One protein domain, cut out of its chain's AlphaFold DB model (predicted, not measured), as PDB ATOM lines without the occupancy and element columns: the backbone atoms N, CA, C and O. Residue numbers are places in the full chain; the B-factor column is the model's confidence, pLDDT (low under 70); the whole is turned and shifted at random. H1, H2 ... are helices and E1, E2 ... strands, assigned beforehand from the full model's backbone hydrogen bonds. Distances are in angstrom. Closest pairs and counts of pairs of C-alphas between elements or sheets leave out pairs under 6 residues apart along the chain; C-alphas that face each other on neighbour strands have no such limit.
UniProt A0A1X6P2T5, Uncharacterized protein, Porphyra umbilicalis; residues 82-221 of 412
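Overview. This is residues 82 to 221 of the 412 residues of an uncharacterized protein of Porphyra umbilicalis (UniProt A0A1X6P2T5). The long helix H4 crosses two helices that lie side by side, H1 and H6, and H5 folds back from its last end as a hairpin, while H2 packs on its first part. Together they make a flat slab, from which residues 176 to 181 stick out at the H4 to H5 turn. The printed part has 140 residues, with one strand and six helices in the order E1, H1, H2, H3, H4, H5, H6, and is mostly helix. It is compact, with a radius of gyration of the C-alphas of 16.2 A and spans of 52 by 43 by 18 A.

Arrangement. E1, residues 84 to 86, pairs with no named strand. H1, residues 92 to 114, touches H6, residues 202 to 215, at a shallow tilt of 16 degrees, the same way, closest at C-alphas 103 and 215, 6.0 A. The hub is H4, residues 151 to 174: its residues 154 to 161 touch H1, about perpendicular at 82 degrees, closest at C-alphas 158 and 99, 6.5 A. H2, residues 124 to 134, touches H4 at C-alphas 128 and 154, 5.5 A, and touches H3, residues 136 to 140, only at the corner, closest at C-alphas 132 and 138, 5.8 A. H4 and H5, residues 182 to 198, form a hairpin, closest at C-alphas 172 and 183, 5.7 A. Every O i to N i+4 pair is within hydrogen-bond range in H3, H4 and H5; the others have 18 of 19 in H1, 6 of 7 in H2 and 9 of 10 in H6.

Along the chain. E1 begins at C-alpha 84 (148.379, 177.817, 94.974). H1 is 32.8 A long, H4 34.4 A, H5 24.5 A and H6 20.3 A, ending at C-alpha 215 (140.915, 156.684, 106.043).

Size, cuts and confidence. C-alphas 146 and 179, the farthest apart, are 53.2 A apart. The printed part has no cut and no long link. Residues 86 to 88, 110 to 124 and 216 to 221 have pLDDT under 70.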
ATOM      1  N   PRO A  82     147.558 174.954  88.190       82.00
ATOM      2  CA  PRO A  82     148.025 175.878  89.221       82.00
ATOM      3  C   PRO A  82     147.513 175.458  90.606       82.00
ATOM      4  O   PRO A  82     146.312 175.336  90.839       82.00
ATOM      5  N   ALA A  83     148.433 175.231  91.542       80.62
ATOM      6  CA  ALA A  83     148.150 174.595  92.824       80.62
ATOM      7  C   ALA A  83     147.861 175.590  93.966       80.62
ATOM      8  O   ALA A  83     147.142 175.258  94.916       80.62
ATOM      9  N   LYS A  84     148.423 176.806  93.902       81.81
ATOM     10  CA  LYS A  84     148.379 177.817  94.974       81.81
ATOM     11  C   LYS A  84     147.579 179.065  94.609       81.81
ATOM     12  O   LYS A  84     147.805 179.676  93.575       81.81
ATOM     13  N   SER A  85     146.740 179.495  95.552       70.44
ATOM     14  CA  SER A  85     146.134 180.831  95.590       70.44
ATOM     15  C   SER A  85     147.042 181.854  96.286       70.44
ATOM     16  O   SER A  85     146.948 183.046  96.008       70.44
ATOM     17  N   SER A  86     147.904 181.408  97.204       65.94
ATOM     18  CA  SER A  86     148.934 182.225  97.859       65.94
ATOM     19  C   SER A  86     150.058 181.337  98.399       65.94
ATOM     20  O   SER A  86     149.918 180.111  98.432       65.94
ATOM     21  N   SER A  87     151.158 181.931  98.876       60.84
ATOM     22  CA  SER A  87     152.330 181.217  99.420       60.84
ATOM     23  C   SER A  87     151.977 180.096 100.413       60.84
ATOM     24  O   SER A  87     152.596 179.029 100.361       60.84
ATOM     25  N   ASN A  88     150.945 180.305 101.239       65.38
ATOM     26  CA  ASN A  88     150.491 179.395 102.295       65.38
ATOM     27  C   ASN A  88     149.135 178.708 102.024       65.38
ATOM     28  O   ASN A  88     148.701 177.884 102.839       65.38
ATOM     29  N   GLN A  89     148.461 179.006 100.905       79.75
ATOM     30  CA  GLN A  89     147.113 178.506 100.612       79.75
ATOM     31  C   GLN A  89     147.015 177.849  99.230       79.75
ATOM     32  O   GLN A  89     147.107 178.502  98.191       79.75
ATOM     33  N   PHE A  90     146.776 176.537  99.235       84.81
ATOM     34  CA  PHE A  90     146.394 175.772  98.047       84.81
ATOM     35  C   PHE A  90     144.935 176.045  97.681       84.81
ATOM     36  O   PHE A  90     144.122 176.329  98.563       84.81
ATOM     37  N   PHE A  91     144.586 175.927  96.399       84.94
ATOM     38  CA  PHE A  91     143.193 176.085  95.977       84.94
ATOM     39  C   PHE A  91     142.276 175.007  96.596       84.94
ATOM     40  O   PHE A  91     142.732 173.896  96.918       84.94
ATOM     41  N   PRO A  92     140.958 175.275  96.706       85.38
ATOM     42  CA  PRO A  92     139.992 174.295  97.199       85.38
ATOM     43  C   PRO A  92     140.031 172.986  96.398       85.38
ATOM     44  O   PRO A  92     140.108 171.908  96.984       85.38
ATOM     45  N   HIS A  93     140.054 173.071  95.061       83.44
ATOM     46  CA  HIS A  93     140.034 171.901  94.175       83.44
ATOM     47  C   HIS A  93     141.283 171.011  94.340       83.44
ATOM     48  O   HIS A  93     141.160 169.789  94.411       83.44
ATOM     49  N   VAL A  94     142.464 171.615  94.515       90.50
ATOM     50  CA  VAL A  94     143.743 170.927  94.776       90.50
ATOM     51  C   VAL A  94     143.673 170.151  96.088       90.50
ATOM     52  O   VAL A  94     143.957 168.955  96.141       90.50
ATOM     53  N   THR A  95     143.220 170.833  97.143       90.25
ATOM     54  CA  THR A  95     143.069 170.273  98.491       90.25
ATOM     55  C   THR A  95     142.126 169.065  98.479       90.25
ATOM     56  O   THR A  95     142.465 168.003  98.998       90.25
ATOM     57  N   ILE A  96     140.961 169.190  97.831       90.12
ATOM     58  CA  ILE A  96     139.969 168.110  97.713       90.12
ATOM     59  C   ILE A  96     140.513 166.943  96.875       90.12
ATOM     60  O   ILE A  96     140.351 165.788  97.272       90.12
ATOM     61  N   GLY A  97     141.156 167.226  95.737       90.62
ATOM     62  CA  GLY A  97     141.691 166.216  94.822       90.62
ATOM     63  C   GLY A  97     142.782 165.358  95.463       90.62
ATOM     64  O   GLY A  97     142.709 164.131  95.400       90.62
ATOM     65  N   ILE A  98     143.724 165.983  96.179       92.50
ATOM     66  CA  ILE A  98     144.755 165.272  96.953       92.50
ATOM     67  C   ILE A  98     144.121 164.386  98.029       92.50
ATOM     68  O   ILE A  98     144.512 163.231  98.177       92.50
ATOM     69  N   ILE A  99     143.106 164.872  98.751       92.00
ATOM     70  CA  ILE A  99     142.450 164.102  99.822       92.00
ATOM     71  C   ILE A  99     141.602 162.945  99.249       92.00
ATOM     72  O   ILE A  99     141.546 161.875  99.861       92.00
ATOM     73  N   LYS A 100     141.004 163.101  98.055       92.44
ATOM     74  CA  LYS A 100     140.360 162.003  97.306       92.44
ATOM     75  C   LYS A 100     141.390 160.926  96.941       92.44
ATOM     76  O   LYS A 100     141.216 159.773  97.328       92.44
ATOM     77  N   ARG A 101     142.492 161.309  96.287       92.31
ATOM     78  CA  ARG A 101     143.562 160.395  95.835       92.31
ATOM     79  C   ARG A 101     144.267 159.695  97.000       92.31
ATOM     80  O   ARG A 101     144.473 158.487  96.953       92.31
ATOM     81  N   TRP A 102     144.528 160.416  98.092       90.88
ATOM     82  CA  TRP A 102     145.001 159.852  99.361       90.88
ATOM     83  C   TRP A 102     144.065 158.761  99.883       90.88
ATOM     84  O   TRP A 102     144.533 157.673 100.211       90.88
ATOM     85  N   LYS A 103     142.746 159.001  99.901       88.62
ATOM     86  CA  LYS A 103     141.758 157.981 100.278       88.62
ATOM     87  C   LYS A 103     141.832 156.758  99.372       88.62
ATOM     88  O   LYS A 103     141.921 155.646  99.883       88.62
ATOM     89  N   ASP A 104     141.784 156.940  98.056       87.94
ATOM     90  CA  ASP A 104     141.813 155.822  97.107       87.94
ATOM     91  C   ASP A 104     143.098 154.981  97.251       87.94
ATOM     92  O   ASP A 104     143.025 153.759  97.404       87.94
ATOM     93  N   LEU A 105     144.263 155.624  97.366       86.62
ATOM     94  CA  LEU A 105     145.543 154.951  97.598       86.62
ATOM     95  C   LEU A 105     145.626 154.252  98.970       86.62
ATOM     96  O   LEU A 105     146.200 153.165  99.063       86.62
ATOM     97  N   VAL A 106     145.030 154.822 100.027       82.62
ATOM     98  CA  VAL A 106     144.918 154.181 101.352       82.62
ATOM     99  C   VAL A 106     144.085 152.903 101.281       82.62
ATOM    100  O   VAL A 106     144.518 151.889 101.821       82.62
ATOM    101  N   PHE A 107     142.947 152.894 100.578       79.25
ATOM    102  CA  PHE A 107     142.149 151.672 100.408       79.25
ATOM    103  C   PHE A 107     142.883 150.618  99.562       79.25
ATOM    104  O   PHE A 107     142.960 149.454  99.964       79.25
ATOM    105  N   VAL A 108     143.498 151.013  98.441       80.94
ATOM    106  CA  VAL A 108     144.248 150.103  97.549       80.94
ATOM    107  C   VAL A 108     145.510 149.530  98.214       80.94
ATOM    108  O   VAL A 108     145.922 148.409  97.906       80.94
ATOM    109  N   ARG A 109     146.151 150.258  99.137       75.88
ATOM    110  CA  ARG A 109     147.243 149.710  99.961       75.88
ATOM    111  C   ARG A 109     146.722 148.902 101.148       75.88
ATOM    112  O   ARG A 109     147.240 147.814 101.372       75.88
ATOM    113  N   GLY A 110     145.675 149.348 101.841       69.31
ATOM    114  CA  GLY A 110     145.052 148.625 102.957       69.31
ATOM    115  C   GLY A 110     144.655 147.195 102.578       69.31
ATOM    116  O   GLY A 110     145.146 146.250 103.191       69.31
ATOM    117  N   ARG A 111     143.905 147.023 101.478       69.31
ATOM    118  CA  ARG A 111     143.531 145.696 100.938       69.31
ATOM    119  C   ARG A 111     144.745 144.835 100.545       69.31
ATOM    120  O   ARG A 111     144.657 143.612 100.560       69.31
ATOM    121  N   ARG A 112     145.889 145.443 100.193       69.50
ATOM    122  CA  ARG A 112     147.149 144.723  99.900       69.50
ATOM    123  C   ARG A 112     147.934 144.339 101.159       69.50
ATOM    124  O   ARG A 112     148.635 143.336 101.116       69.50
ATOM    125  N   HIS A 113     147.822 145.089 102.255       67.06
ATOM    126  CA  HIS A 113     148.415 144.728 103.548       67.06
ATOM    127  C   HIS A 113     147.603 143.645 104.268       67.06
ATOM    128  O   HIS A 113     148.185 142.673 104.742       67.06
ATOM    129  N   GLU A 114     146.274 143.769 104.255       62.22
ATOM    130  CA  GLU A 114     145.308 142.775 104.741       62.22
ATOM    131  C   GLU A 114     145.551 141.396 104.101       62.22
ATOM    132  O   GLU A 114     145.852 140.438 104.804       62.22
ATOM    133  N   ARG A 115     145.574 141.322 102.759       63.03
ATOM    134  CA  ARG A 115     145.895 140.100 101.987       63.03
ATOM    135  C   ARG A 115     147.297 139.518 102.225       63.03
ATOM    136  O   ARG A 115     147.596 138.456 101.696       63.03
ATOM    137  N   ARG A 116     148.177 140.222 102.943       64.69
ATOM    138  CA  ARG A 116     149.543 139.778 103.270       64.69
ATOM    139  C   ARG A 116     149.744 139.530 104.771       64.69
ATOM    140  O   ARG A 116     150.862 139.238 105.171       64.69
ATOM    141  N   GLY A 117     148.717 139.717 105.607       52.97
ATOM    142  CA  GLY A 117     148.826 139.629 107.071       52.97
ATOM    143  C   GLY A 117     149.713 140.705 107.723       52.97
ATOM    144  O   GLY A 117     150.008 140.630 108.912       52.97
ATOM    145  N   VAL A 118     150.166 141.722 106.976       54.16
ATOM    146  CA  VAL A 118     151.195 142.660 107.456       54.16
ATOM    147  C   VAL A 118     150.561 143.843 108.186       54.16
ATOM    148  O   VAL A 118     150.134 144.810 107.553       54.16
ATOM    149  N   ALA A 119     150.617 143.835 109.520       45.09
ATOM    150  CA  ALA A 119     150.098 144.880 110.418       45.09
ATOM    151  C   ALA A 119     150.807 146.263 110.343       45.09
ATOM    152  O   ALA A 119     150.666 147.097 111.243       45.09
ATOM    153  N   LYS A 120     151.585 146.550 109.288       52.78
ATOM    154  CA  LYS A 120     152.314 147.822 109.135       52.78
ATOM    155  C   LYS A 120     151.347 148.971 108.823       52.78
ATOM    156  O   LYS A 120     150.928 149.156 107.683       52.78
ATOM    157  N   ARG A 121     151.044 149.769 109.857       55.97
ATOM    158  CA  ARG A 121     150.314 151.052 109.797       55.97
ATOM    159  C   ARG A 121     150.838 151.902 108.631       55.97
ATOM    160  O   ARG A 121     152.033 152.200 108.575       55.97
ATOM    161  N   LEU A 122     149.960 152.325 107.720       65.38
ATOM    162  CA  LEU A 122     150.361 153.160 106.585       65.38
ATOM    163  C   LEU A 122     150.766 154.559 107.072       65.38
ATOM    164  O   LEU A 122     149.921 155.349 107.492       65.38
ATOM    165  N   GLN A 123     152.060 154.878 107.010       67.06
ATOM    166  CA  GLN A 123     152.567 156.207 107.355       67.06
ATOM    167  C   GLN A 123     152.147 157.247 106.308       67.06
ATOM    168  O   GLN A 123     152.332 157.035 105.108       67.06
ATOM    169  N   ALA A 124     151.654 158.407 106.761       67.50
ATOM    170  CA  ALA A 124     151.210 159.497 105.887       67.50
ATOM    171  C   ALA A 124     152.288 159.930 104.877       67.50
ATOM    172  O   ALA A 124     151.983 160.085 103.697       67.50
ATOM    173  N   ASN A 125     153.552 160.019 105.311       73.12
ATOM    174  CA  ASN A 125     154.679 160.387 104.451       73.12
ATOM    175  C   ASN A 125     154.901 159.409 103.287       73.12
ATOM    176  O   ASN A 125     155.201 159.862 102.190       73.12
ATOM    177  N   ASN A 126     154.687 158.103 103.475       79.44
ATOM    178  CA  ASN A 126     154.891 157.084 102.429       79.44
ATOM    179  C   ASN A 126     153.697 156.999 101.456       79.44
ATOM    180  O   ASN A 126     153.795 156.423 100.367       79.44
ATOM    181  N   ILE A 127     152.549 157.559 101.850       83.06
ATOM    182  CA  ILE A 127     151.407 157.767 100.956       83.06
ATOM    183  C   ILE A 127     151.606 159.068 100.165       83.06
ATOM    184  O   ILE A 127     151.422 159.055  98.955       83.06
ATOM    185  N   ALA A 128     152.030 160.154 100.822       86.44
ATOM    186  CA  ALA A 128     152.344 161.432 100.181       86.44
ATOM    187  C   ALA A 128     153.458 161.304  99.131       86.44
ATOM    188  O   ALA A 128     153.317 161.821  98.028       86.44
ATOM    189  N   ASP A 129     154.514 160.555  99.456       88.19
ATOM    190  CA  ASP A 129     155.614 160.204  98.553       88.19
ATOM    191  C   ASP A 129     155.103 159.557  97.255       88.19
ATOM    192  O   ASP A 129     155.244 160.119  96.177       88.19
ATOM    193  N   HIS A 130     154.372 158.445  97.370       88.00
ATOM    194  CA  HIS A 130     153.799 157.734  96.222       88.00
ATOM    195  C   HIS A 130     152.757 158.565  95.448       88.00
ATOM    196  O   HIS A 130     152.556 158.321  94.261       88.00
ATOM    197  N   LEU A 131     152.066 159.522  96.078       90.75
ATOM    198  CA  LEU A 131     151.194 160.446  95.343       90.75
ATOM    199  C   LEU A 131     152.015 161.364  94.430       90.75
ATOM    200  O   LEU A 131     151.671 161.495  93.264       90.75
ATOM    201  N   VAL A 132     153.115 161.942  94.918       91.62
ATOM    202  CA  VAL A 132     154.009 162.778  94.094       91.62
ATOM    203  C   VAL A 132     154.724 161.942  93.024       91.62
ATOM    204  O   VAL A 132     154.782 162.339  91.862       91.62
ATOM    205  N   SER A 133     155.216 160.755  93.382       90.50
ATOM    206  CA  SER A 133     156.020 159.909  92.491       90.50
ATOM    207  C   SER A 133     155.212 159.132  91.440       90.50
ATOM    208  O   SER A 133     155.795 158.726  90.438       90.50
ATOM    209  N   HIS A 134     153.902 158.907  91.635       89.06
ATOM    210  CA  HIS A 134     153.113 158.021  90.755       89.06
ATOM    211  C   HIS A 134     151.668 158.456  90.435       89.06
ATOM    212  O   HIS A 134     151.025 157.782  89.630       89.06
ATOM    213  N   ASP A 135     151.104 159.519  91.025       91.94
ATOM    214  CA  ASP A 135     149.790 160.030  90.591       91.94
ATOM    215  C   ASP A 135     149.979 161.139  89.544       91.94
ATOM    216  O   ASP A 135     150.380 162.258  89.863       91.94
ATOM    217  N   ALA A 136     149.661 160.827  88.284       88.75
ATOM    218  CA  ALA A 136     149.870 161.722  87.144       88.75
ATOM    219  C   ALA A 136     149.192 163.100  87.299       88.75
ATOM    220  O   ALA A 136     149.707 164.106  86.821       88.75
ATOM    221  N   TRP A 137     148.064 163.192  88.012       91.94
ATOM    222  CA  TRP A 137     147.407 164.477  88.264       91.94
ATOM    223  C   TRP A 137     148.127 165.279  89.354       91.94
ATOM    224  O   TRP A 137     148.190 166.501  89.263       91.94
ATOM    225  N   VAL A 138     148.724 164.620  90.356       90.56
ATOM    226  CA  VAL A 138     149.592 165.293  91.343       90.56
ATOM    227  C   VAL A 138     150.872 165.808  90.673       90.56
ATOM    228  O   VAL A 138     151.305 166.914  90.979       90.56
ATOM    229  N   GLN A 139     151.423 165.080  89.698       90.88
ATOM    230  CA  GLN A 139     152.587 165.504  88.898       90.88
ATOM    231  C   GLN A 139     152.304 166.713  87.980       90.88
ATOM    232  O   GLN A 139     153.211 167.484  87.641       90.88
ATOM    233  N   ARG A 140     151.038 166.936  87.606       88.50
ATOM    234  CA  ARG A 140     150.606 168.141  86.876       88.50
ATOM    235  C   ARG A 140     150.505 169.391  87.754       88.50
ATOM    236  O   ARG A 140     150.517 170.488  87.201       88.50
ATOM    237  N   LEU A 141     150.427 169.263  89.081       89.19
ATOM    238  CA  LEU A 141     150.281 170.405  89.991       89.19
ATOM    239  C   LEU A 141     151.550 171.280  90.023       89.19
ATOM    240  O   LEU A 141     152.617 170.819  90.435       89.19
ATOM    241  N   ASP A 142     151.412 172.554  89.649       87.19
ATOM    242  CA  ASP A 142     152.455 173.587  89.746       87.19
ATOM    243  C   ASP A 142     152.189 174.524  90.935       87.19
ATOM    244  O   ASP A 142     151.133 175.141  91.059       87.19
ATOM    245  N   VAL A 143     153.162 174.632  91.832       84.38
ATOM    246  CA  VAL A 143     153.135 175.443  93.056       84.38
ATOM    247  C   VAL A 143     153.495 176.911  92.773       84.38
ATOM    248  O   VAL A 143     153.341 177.756  93.659       84.38
ATOM    249  N   GLY A 144     153.913 177.224  91.544       78.06
ATOM    250  CA  GLY A 144     154.299 178.545  91.063       78.06
ATOM    251  C   GLY A 144     155.809 178.646  90.843       78.06
ATOM    252  O   GLY A 144     156.604 178.077  91.596       78.06
ATOM    253  N   GLY A 145     156.211 179.380  89.802       76.44
ATOM    254  CA  GLY A 145     157.616 179.484  89.392       76.44
ATOM    255  C   GLY A 145     158.186 178.163  88.861       76.44
ATOM    256  O   GLY A 145     159.346 177.858  89.126       76.44
ATOM    257  N   GLY A 146     157.354 177.348  88.198       76.81
ATOM    258  CA  GLY A 146     157.726 176.043  87.635       76.81
ATOM    259  C   GLY A 146     157.926 174.922  88.666       76.81
ATOM    260  O   GLY A 146     158.309 173.810  88.303       76.81
ATOM    261  N   LYS A 147     157.692 175.184  89.958       84.56
ATOM    262  CA  LYS A 147     157.962 174.226  91.037       84.56
ATOM    263  C   LYS A 147     156.801 173.251  91.194       84.56
ATOM    264  O   LYS A 147     155.738 173.615  91.685       84.56
ATOM    265  N   LYS A 148     157.016 171.983  90.839       88.94
ATOM    266  CA  LYS A 148     156.029 170.906  91.020       88.94
ATOM    267  C   LYS A 148     155.654 170.678  92.492       88.94
ATOM    268  O   LYS A 148     156.393 171.033  93.409       88.94
ATOM    269  N   MET A 149     154.485 170.077  92.711       90.69
ATOM    270  CA  MET A 149     153.949 169.790  94.045       90.69
ATOM    271  C   MET A 149     154.819 168.808  94.835       90.69
ATOM    272  O   MET A 149     155.039 167.677  94.412       90.69
ATOM    273  N   ASP A 150     155.277 169.232  96.012       89.69
ATOM    274  CA  ASP A 150     156.247 168.490  96.809       89.69
ATOM    275  C   ASP A 150     155.609 167.586  97.881       89.69
ATOM    276  O   ASP A 150     154.471 167.769  98.333       89.69
ATOM    277  N   LYS A 151     156.397 166.611  98.347       90.31
ATOM    278  CA  LYS A 151     156.021 165.671  99.414       90.31
ATOM    279  C   LYS A 151     155.586 166.397 100.692       90.31
ATOM    280  O   LYS A 151     154.629 165.962 101.335       90.31
ATOM    281  N   ALA A 152     156.220 167.521 101.052       89.25
ATOM    282  CA  ALA A 152     155.863 168.258 102.260       89.25
ATOM    283  C   ALA A 152     154.548 169.041 102.108       89.25
ATOM    284  O   ALA A 152     153.801 169.158 103.081       89.25
ATOM    285  N   ALA A 153     154.200 169.572 100.930       89.25
ATOM    286  CA  ALA A 153     152.861 170.109 100.669       89.25
ATOM    287  C   ALA A 153     151.777 169.028 100.777       89.25
ATOM    288  O   ALA A 153     150.795 169.221 101.500       89.25
ATOM    289  N   VAL A 154     151.973 167.876 100.126       90.38
ATOM    290  CA  VAL A 154     151.010 166.763 100.149       90.38
ATOM    291  C   VAL A 154     150.821 166.224 101.575       90.38
ATOM    292  O   VAL A 154     149.681 166.136 102.040       90.38
ATOM    293  N   SER A 155     151.904 165.978 102.325       88.44
ATOM    294  CA  SER A 155     151.822 165.595 103.745       88.44
ATOM    295  C   SER A 155     151.118 166.653 104.604       88.44
ATOM    296  O   SER A 155     150.285 166.292 105.435       88.44
ATOM    297  N   ARG A 156     151.367 167.958 104.397       89.38
ATOM    298  CA  ARG A 156     150.671 169.036 105.136       89.38
ATOM    299  C   ARG A 156     149.167 169.085 104.839       89.38
ATOM    300  O   ARG A 156     148.385 169.349 105.753       89.38
ATOM    301  N   ILE A 157     148.746 168.819 103.601       90.56
ATOM    302  CA  ILE A 157     147.323 168.740 103.226       90.56
ATOM    303  C   ILE A 157     146.650 167.540 103.908       90.56
ATOM    304  O   ILE A 157     145.598 167.697 104.531       90.56
ATOM    305  N   ILE A 158     147.289 166.367 103.868       90.31
ATOM    306  CA  ILE A 158     146.803 165.153 104.541       90.31
ATOM    307  C   ILE A 158     146.715 165.375 106.061       90.31
ATOM    308  O   ILE A 158     145.676 165.100 106.663       90.31
ATOM    309  N   ALA A 159     147.749 165.945 106.685       87.75
ATOM    310  CA  ALA A 159     147.777 166.222 108.122       87.75
ATOM    311  C   ALA A 159     146.662 167.192 108.563       87.75
ATOM    312  O   ALA A 159     146.013 166.956 109.584       87.75
ATOM    313  N   LYS A 160     146.371 168.240 107.773       89.75
ATOM    314  CA  LYS A 160     145.226 169.140 108.017       89.75
ATOM    315  C   LYS A 160     143.890 168.383 107.989       89.75
ATOM    316  O   LYS A 160     143.052 168.610 108.862       89.75
ATOM    317  N   ALA A 161     143.704 167.461 107.041       90.75
ATOM    318  CA  ALA A 161     142.492 166.643 106.934       90.75
ATOM    319  C   ALA A 161     142.330 165.656 108.107       90.75
ATOM    320  O   ALA A 161     141.241 165.552 108.676       90.75
ATOM    321  N   VAL A 162     143.414 164.984 108.514       88.56
ATOM    322  CA  VAL A 162     143.435 164.082 109.681       88.56
ATOM    323  C   VAL A 162     143.125 164.852 110.969       88.56
ATOM    324  O   VAL A 162     142.242 164.441 111.721       88.56
ATOM    325  N   LYS A 163     143.768 166.008 111.201       90.50
ATOM    326  CA  LYS A 163     143.495 166.842 112.384       90.50
ATOM    327  C   LYS A 163     142.027 167.274 112.446       90.50
ATOM    328  O   LYS A 163     141.405 167.135 113.493       90.50
ATOM    329  N   PHE A 164     141.447 167.719 111.330       92.25
ATOM    330  CA  PHE A 164     140.034 168.112 111.267       92.25
ATOM    331  C   PHE A 164     139.069 166.951 111.566       92.25
ATOM    332  O   PHE A 164     138.095 167.137 112.293       92.25
ATOM    333  N   ASN A 165     139.354 165.736 111.084       91.38
ATOM    334  CA  ASN A 165     138.585 164.548 111.473       91.38
ATOM    335  C   ASN A 165     138.666 164.277 112.985       91.38
ATOM    336  O   ASN A 165     137.653 163.962 113.610       91.38
ATOM    337  N   ASN A 166     139.855 164.412 113.576       87.81
ATOM    338  CA  ASN A 166     140.068 164.132 114.994       87.81
ATOM    339  C   ASN A 166     139.372 165.171 115.888       87.81
ATOM    340  O   ASN A 166     138.723 164.788 116.855       87.81
ATOM    341  N   GLU A 167     139.402 166.456 115.517       91.31
ATOM    342  CA  GLU A 167     138.609 167.515 116.165       91.31
ATOM    343  C   GLU A 167     137.099 167.210 116.117       91.31
ATOM    344  O   GLU A 167     136.412 167.294 117.131       91.31
ATOM    345  N   VAL A 168     136.573 166.799 114.956       90.94
ATOM    346  CA  VAL A 168     135.153 166.425 114.814       90.94
ATOM    347  C   VAL A 168     134.800 165.193 115.655       90.94
ATOM    348  O   VAL A 168     133.699 165.121 116.204       90.94
ATOM    349  N   ASN A 169     135.712 164.228 115.790       88.00
ATOM    350  CA  ASN A 169     135.510 163.071 116.661       88.00
ATOM    351  C   ASN A 169     135.570 163.441 118.150       88.00
ATOM    352  O   ASN A 169     134.757 162.925 118.910       88.00
ATOM    353  N   ALA A 170     136.430 164.379 118.555       87.25
ATOM    354  CA  ALA A 170     136.428 164.922 119.914       87.25
ATOM    355  C   ALA A 170     135.102 165.638 120.237       87.25
ATOM    356  O   ALA A 170     134.514 165.383 121.283       87.25
ATOM    357  N   ILE A 171     134.563 166.438 119.305       89.25
ATOM    358  CA  ILE A 171     133.242 167.078 119.454       89.25
ATOM    359  C   ILE A 171     132.127 166.031 119.603       89.25
ATOM    360  O   ILE A 171     131.254 166.183 120.454       89.25
ATOM    361  N   ARG A 172     132.149 164.949 118.810       88.75
ATOM    362  CA  ARG A 172     131.188 163.836 118.944       88.75
ATOM    363  C   ARG A 172     131.291 163.159 120.312       88.75
ATOM    364  O   ARG A 172     130.264 162.929 120.942       88.75
ATOM    365  N   LEU A 173     132.510 162.877 120.772       87.62
ATOM    366  CA  LEU A 173     132.764 162.208 122.048       87.62
ATOM    367  C   LEU A 173     132.312 163.072 123.235       87.62
ATOM    368  O   LEU A 173     131.548 162.598 124.066       87.62
ATOM    369  N   ALA A 174     132.655 164.363 123.238       87.25
ATOM    370  CA  ALA A 174     132.221 165.336 124.247       87.25
ATOM    371  C   ALA A 174     130.696 165.587 124.269       87.25
ATOM    372  O   ALA A 174     130.191 166.210 125.195       87.25
ATOM    373  N   ASN A 175     129.958 165.116 123.257       84.12
ATOM    374  CA  ASN A 175     128.494 165.171 123.189       84.12
ATOM    375  C   ASN A 175     127.851 163.768 123.244       84.12
ATOM    376  O   ASN A 175     126.702 163.589 122.835       84.12
ATOM    377  N   THR A 176     128.575 162.754 123.724       85.62
ATOM    378  CA  THR A 176     127.999 161.430 124.001       85.62
ATOM    379  C   THR A 176     127.064 161.528 125.207       85.62
ATOM    380  O   THR A 176     127.393 162.182 126.190       85.62
ATOM    381  N   GLY A 177     125.867 160.945 125.109       77.62
ATOM    382  CA  GLY A 177     124.804 161.102 126.114       77.62
ATOM    383  C   GLY A 177     124.042 162.437 126.060       77.62
ATOM    384  O   GLY A 177     123.012 162.565 126.715       77.62
ATOM    385  N   ALA A 178     124.481 163.416 125.257       85.38
ATOM    386  CA  ALA A 178     123.746 164.666 125.065       85.38
ATOM    387  C   ALA A 178     122.450 164.459 124.254       85.38
ATOM    388  O   ALA A 178     122.326 163.514 123.470       85.38
ATOM    389  N   ALA A 179     121.501 165.390 124.400       82.62
ATOM    390  CA  ALA A 179     120.184 165.307 123.769       82.62
ATOM    391  C   ALA A 179     120.249 165.118 122.230       82.62
ATOM    392  O   ALA A 179     121.151 165.657 121.567       82.62
ATOM    393  N   PRO A 180     119.285 164.390 121.621       80.69
ATOM    394  CA  PRO A 180     119.292 164.088 120.193       80.69
ATOM    395  C   PRO A 180     119.459 165.330 119.309       80.69
ATOM    396  O   PRO A 180     118.608 166.209 119.246       80.69
ATOM    397  N   GLY A 181     120.575 165.383 118.579       83.31
ATOM    398  CA  GLY A 181     120.874 166.463 117.634       83.31
ATOM    399  C   GLY A 181     121.880 167.509 118.118       83.31
ATOM    400  O   GLY A 181     122.466 168.167 117.257       83.31
ATOM    401  N   VAL A 182     122.195 167.607 119.417       85.81
ATOM    402  CA  VAL A 182     123.198 168.569 119.931       85.81
ATOM    403  C   VAL A 182     124.564 168.336 119.266       85.81
ATOM    404  O   VAL A 182     125.099 169.232 118.610       85.81
ATOM    405  N   ALA A 183     125.050 167.089 119.270       85.38
ATOM    406  CA  ALA A 183     126.266 166.690 118.553       85.38
ATOM    407  C   ALA A 183     126.212 166.995 117.039       85.38
ATOM    408  O   ALA A 183     127.220 167.358 116.431       85.38
ATOM    409  N   LYS A 184     125.032 166.875 116.404       88.69
ATOM    410  CA  LYS A 184     124.850 167.171 114.969       88.69
ATOM    411  C   LYS A 184     124.961 168.678 114.698       88.69
ATOM    412  O   LYS A 184     125.576 169.058 113.702       88.69
ATOM    413  N   LYS A 185     124.418 169.526 115.585       92.00
ATOM    414  CA  LYS A 185     124.537 170.994 115.525       92.00
ATOM    415  C   LYS A 185     125.995 171.430 115.698       92.00
ATOM    416  O   LYS A 185     126.523 172.081 114.801       92.00
ATOM    417  N   ALA A 186     126.663 170.981 116.763       90.19
ATOM    418  CA  ALA A 186     128.061 171.321 117.045       90.19
ATOM    419  C   ALA A 186     129.014 170.916 115.899       90.19
ATOM    420  O   ALA A 186     129.866 171.698 115.480       90.19
ATOM    421  N   VAL A 187     128.829 169.727 115.307       91.31
ATOM    422  CA  VAL A 187     129.620 169.306 114.135       91.31
ATOM    423  C   VAL A 187     129.292 170.138 112.885       91.31
ATOM    424  O   VAL A 187     130.213 170.491 112.150       91.31
ATOM    425  N   LYS A 188     128.021 170.495 112.629       94.25
ATOM    426  CA  LYS A 188     127.641 171.387 111.509       94.25
ATOM    427  C   LYS A 188     128.323 172.755 111.634       94.25
ATOM    428  O   LYS A 188     128.791 173.293 110.631       94.25
ATOM    429  N   GLU A 189     128.402 173.279 112.852       94.31
ATOM    430  CA  GLU A 189     129.020 174.562 113.181       94.31
ATOM    431  C   GLU A 189     130.550 174.529 113.043       94.31
ATOM    432  O   GLU A 189     131.105 175.326 112.287       94.31
ATOM    433  N   HIS A 190     131.236 173.539 113.629       93.94
ATOM    434  CA  HIS A 190     132.694 173.380 113.475       93.94
ATOM    435  C   HIS A 190     133.119 173.193 112.012       93.94
ATOM    436  O   HIS A 190     134.119 173.754 111.563       93.94
ATOM    437  N   VAL A 191     132.321 172.461 111.224       94.62
ATOM    438  CA  VAL A 191     132.524 172.325 109.773       94.62
ATOM    439  C   VAL A 191     132.385 173.674 109.054       94.62
ATOM    440  O   VAL A 191     133.156 173.941 108.134       94.62
ATOM    441  N   ALA A 192     131.446 174.535 109.459       92.75
ATOM    442  CA  ALA A 192     131.286 175.873 108.885       92.75
ATOM    443  C   ALA A 192     132.431 176.824 109.283       92.75
ATOM    444  O   ALA A 192     132.919 177.574 108.436       92.75
ATOM    445  N   ILE A 193     132.911 176.748 110.529       93.06
ATOM    446  CA  ILE A 193     134.091 177.488 111.001       93.06
ATOM    447  C   ILE A 193     135.319 177.082 110.178       93.06
ATOM    448  O   ILE A 193     135.943 177.935 109.549       93.06
ATOM    449  N   LYS A 194     135.624 175.781 110.082       92.38
ATOM    450  CA  LYS A 194     136.783 175.267 109.327       92.38
ATOM    451  C   LYS A 194     136.699 175.560 107.830       92.38
ATOM    452  O   LYS A 194     137.723 175.872 107.222       92.38
ATOM    453  N   ALA A 195     135.498 175.538 107.248       90.94
ATOM    454  CA  ALA A 195     135.268 175.970 105.869       90.94
ATOM    455  C   ALA A 195     135.710 177.430 105.649       90.94
ATOM    456  O   ALA A 195     136.478 177.704 104.726       90.94
ATOM    457  N   ARG A 196     135.325 178.346 106.554       89.50
ATOM    458  CA  ARG A 196     135.786 179.747 106.542       89.50
ATOM    459  C   ARG A 196     137.302 179.847 106.749       89.50
ATOM    460  O   ARG A 196     137.967 180.514 105.961       89.50
ATOM    461  N   THR A 197     137.869 179.144 107.737       89.50
ATOM    462  CA  THR A 197     139.322 179.155 108.025       89.50
ATOM    463  C   THR A 197     140.169 178.721 106.826       89.50
ATOM    464  O   THR A 197     141.245 179.266 106.605       89.50
ATOM    465  N   TRP A 198     139.712 177.734 106.051       86.88
ATOM    466  CA  TRP A 198     140.441 177.223 104.884       86.88
ATOM    467  C   TRP A 198     140.050 177.906 103.562       86.88
ATOM    468  O   TRP A 198     140.626 177.565 102.531       86.88
ATOM    469  N   ARG A 199     139.112 178.869 103.588       86.81
ATOM    470  CA  ARG A 199     138.466 179.493 102.413       86.81
ATOM    471  C   ARG A 199     137.972 178.450 101.401       86.81
ATOM    472  O   ARG A 199     138.305 178.484 100.224       86.81
ATOM    473  N   ILE A 200     137.186 177.488 101.885       86.81
ATOM    474  CA  ILE A 200     136.523 176.474 101.056       86.81
ATOM    475  C   ILE A 200     135.013 176.499 101.298       86.81
ATOM    476  O   ILE A 200     134.549 176.867 102.377       86.81
ATOM    477  N   GLY A 201     134.223 176.050 100.322       87.50
ATOM    478  CA  GLY A 201     132.781 175.899 100.512       87.50
ATOM    479  C   GLY A 201     132.459 174.880 101.612       87.50
ATOM    480  O   GLY A 201     133.111 173.841 101.726       87.50
ATOM    481  N   ALA A 202     131.404 175.111 102.398       88.25
ATOM    482  CA  ALA A 202     131.013 174.185 103.470       88.25
ATOM    483  C   ALA A 202     130.653 172.773 102.950       88.25
ATOM    484  O   ALA A 202     130.812 171.785 103.669       88.25
ATOM    485  N   LYS A 203     130.212 172.654 101.687       90.38
ATOM    486  CA  LYS A 203     130.031 171.376 100.972       90.38
ATOM    487  C   LYS A 203     131.361 170.639 100.768       90.38
ATOM    488  O   LYS A 203     131.430 169.433 100.990       90.38
ATOM    489  N   ASP A 204     132.418 171.369 100.432       89.25
ATOM    490  CA  ASP A 204     133.760 170.831 100.211       89.25
ATOM    491  C   ASP A 204     134.457 170.466 101.534       89.25
ATOM    492  O   ASP A 204     135.065 169.401 101.625       89.25
ATOM    493  N   ALA A 205     134.247 171.240 102.606       91.62
ATOM    494  CA  ALA A 205     134.655 170.851 103.963       91.62
ATOM    495  C   ALA A 205     133.985 169.534 104.412       91.62
ATOM    496  O   ALA A 205     134.657 168.635 104.925       91.62
ATOM    497  N   ARG A 206     132.679 169.360 104.145       93.12
ATOM    498  CA  ARG A 206     131.978 168.075 104.361       93.12
ATOM    499  C   ARG A 206     132.549 166.944 103.495       93.12
ATOM    500  O   ARG A 206     132.628 165.813 103.973       93.12
ATOM    501  N   ARG A 207     132.970 167.227 102.254       91.50
ATOM    502  CA  ARG A 207     133.602 166.249 101.347       91.50
ATOM    503  C   ARG A 207     134.944 165.761 101.905       91.50
ATOM    504  O   ARG A 207     135.154 164.554 101.991       91.50
ATOM    505  N   ILE A 208     135.792 166.683 102.369       91.31
ATOM    506  CA  ILE A 208     137.068 166.378 103.036       91.31
ATOM    507  C   ILE A 208     136.842 165.517 104.283       91.31
ATOM    508  O   ILE A 208     137.470 164.469 104.416       91.31
ATOM    509  N   LEU A 209     135.904 165.903 105.155       92.19
ATOM    510  CA  LEU A 209     135.570 165.134 106.357       92.19
ATOM    511  C   LEU A 209     135.082 163.712 106.016       92.19
ATOM    512  O   LEU A 209     135.532 162.756 106.639       92.19
ATOM    513  N   LYS A 210     134.225 163.557 104.994       91.94
ATOM    514  CA  LYS A 210     133.725 162.257 104.495       91.94
ATOM    515  C   LYS A 210     134.831 161.362 103.916       91.94
ATOM    516  O   LYS A 210     134.680 160.140 103.915       91.94
ATOM    517  N   TYR A 211     135.913 161.942 103.398       90.50
ATOM    518  CA  TYR A 211     137.086 161.186 102.956       90.50
ATOM    519  C   TYR A 211     137.989 160.822 104.144       90.50
ATOM    520  O   TYR A 211     138.291 159.645 104.316       90.50
ATOM    521  N   ALA A 212     138.332 161.785 105.005       87.50
ATOM    522  CA  ALA A 212     139.193 161.572 106.170       87.50
ATOM    523  C   ALA A 212     138.607 160.571 107.183       87.50
ATOM    524  O   ALA A 212     139.313 159.687 107.665       87.50
ATOM    525  N   SER A 213     137.296 160.615 107.446       85.12
ATOM    526  CA  SER A 213     136.656 159.674 108.376       85.12
ATOM    527  C   SER A 213     136.674 158.222 107.890       85.12
ATOM    528  O   SER A 213     136.474 157.313 108.691       85.12
ATOM    529  N   LYS A 214     136.899 157.988 106.589       79.50
ATOM    530  CA  LYS A 214     137.045 156.649 106.001       79.50
ATOM    531  C   LYS A 214     138.493 156.145 105.978       79.50
ATOM    532  O   LYS A 214     138.694 154.963 105.730       79.50
ATOM    533  N   THR A 215     139.484 157.005 106.209       74.06
ATOM    534  CA  THR A 215     140.915 156.684 106.043       74.06
ATOM    535  C   THR A 215     141.702 156.721 107.345       74.06
ATOM    536  O   THR A 215     142.613 155.914 107.506       74.06
ATOM    537  N   CYS A 216     141.346 157.590 108.296       66.31
ATOM    538  CA  CYS A 216     141.995 157.653 109.609       66.31
ATOM    539  C   CYS A 216     142.023 156.305 110.371       66.31
ATOM    540  O   CYS A 216     143.046 156.036 110.999       66.31
ATOM    541  N   PRO A 217     141.017 155.403 110.282       57.22
ATOM    542  CA  PRO A 217     141.120 154.058 110.868       57.22
ATOM    543  C   PRO A 217     142.276 153.203 110.310       57.22
ATOM    544  O   PRO A 217     142.748 152.295 110.984       57.22
ATOM    545  N   VAL A 218     142.753 153.505 109.097       55.38
ATOM    546  CA  VAL A 218     143.838 152.791 108.391       55.38
ATOM    547  C   VAL A 218     145.180 153.548 108.494       55.38
ATOM    548  O   VAL A 218     146.248 152.990 108.237       55.38
ATOM    549  N   VAL A 219     145.142 154.826 108.887       51.94
ATOM    550  CA  VAL A 219     146.286 155.752 108.926       51.94
ATOM    551  C   VAL A 219     146.373 156.401 110.310       51.94
ATOM    552  O   VAL A 219     145.825 157.478 110.538       51.94
ATOM    553  N   GLY A 220     147.108 155.765 111.229       40.41
ATOM    554  CA  GLY A 220     147.611 156.438 112.437       40.41
ATOM    555  C   GLY A 220     147.260 155.843 113.805       40.41
ATOM    556  O   GLY A 220     147.813 156.317 114.790       40.41
ATOM    557  N   GLY A 221     146.453 154.785 113.924       35.56
ATOM    558  CA  GLY A 221     146.164 154.119 115.214       35.56
ATOM    559  C   GLY A 221     146.935 152.809 115.417       35.56
ATOM    560  O   GLY A 221     147.310 152.173 114.434       35.56
TER     561      GLY A 221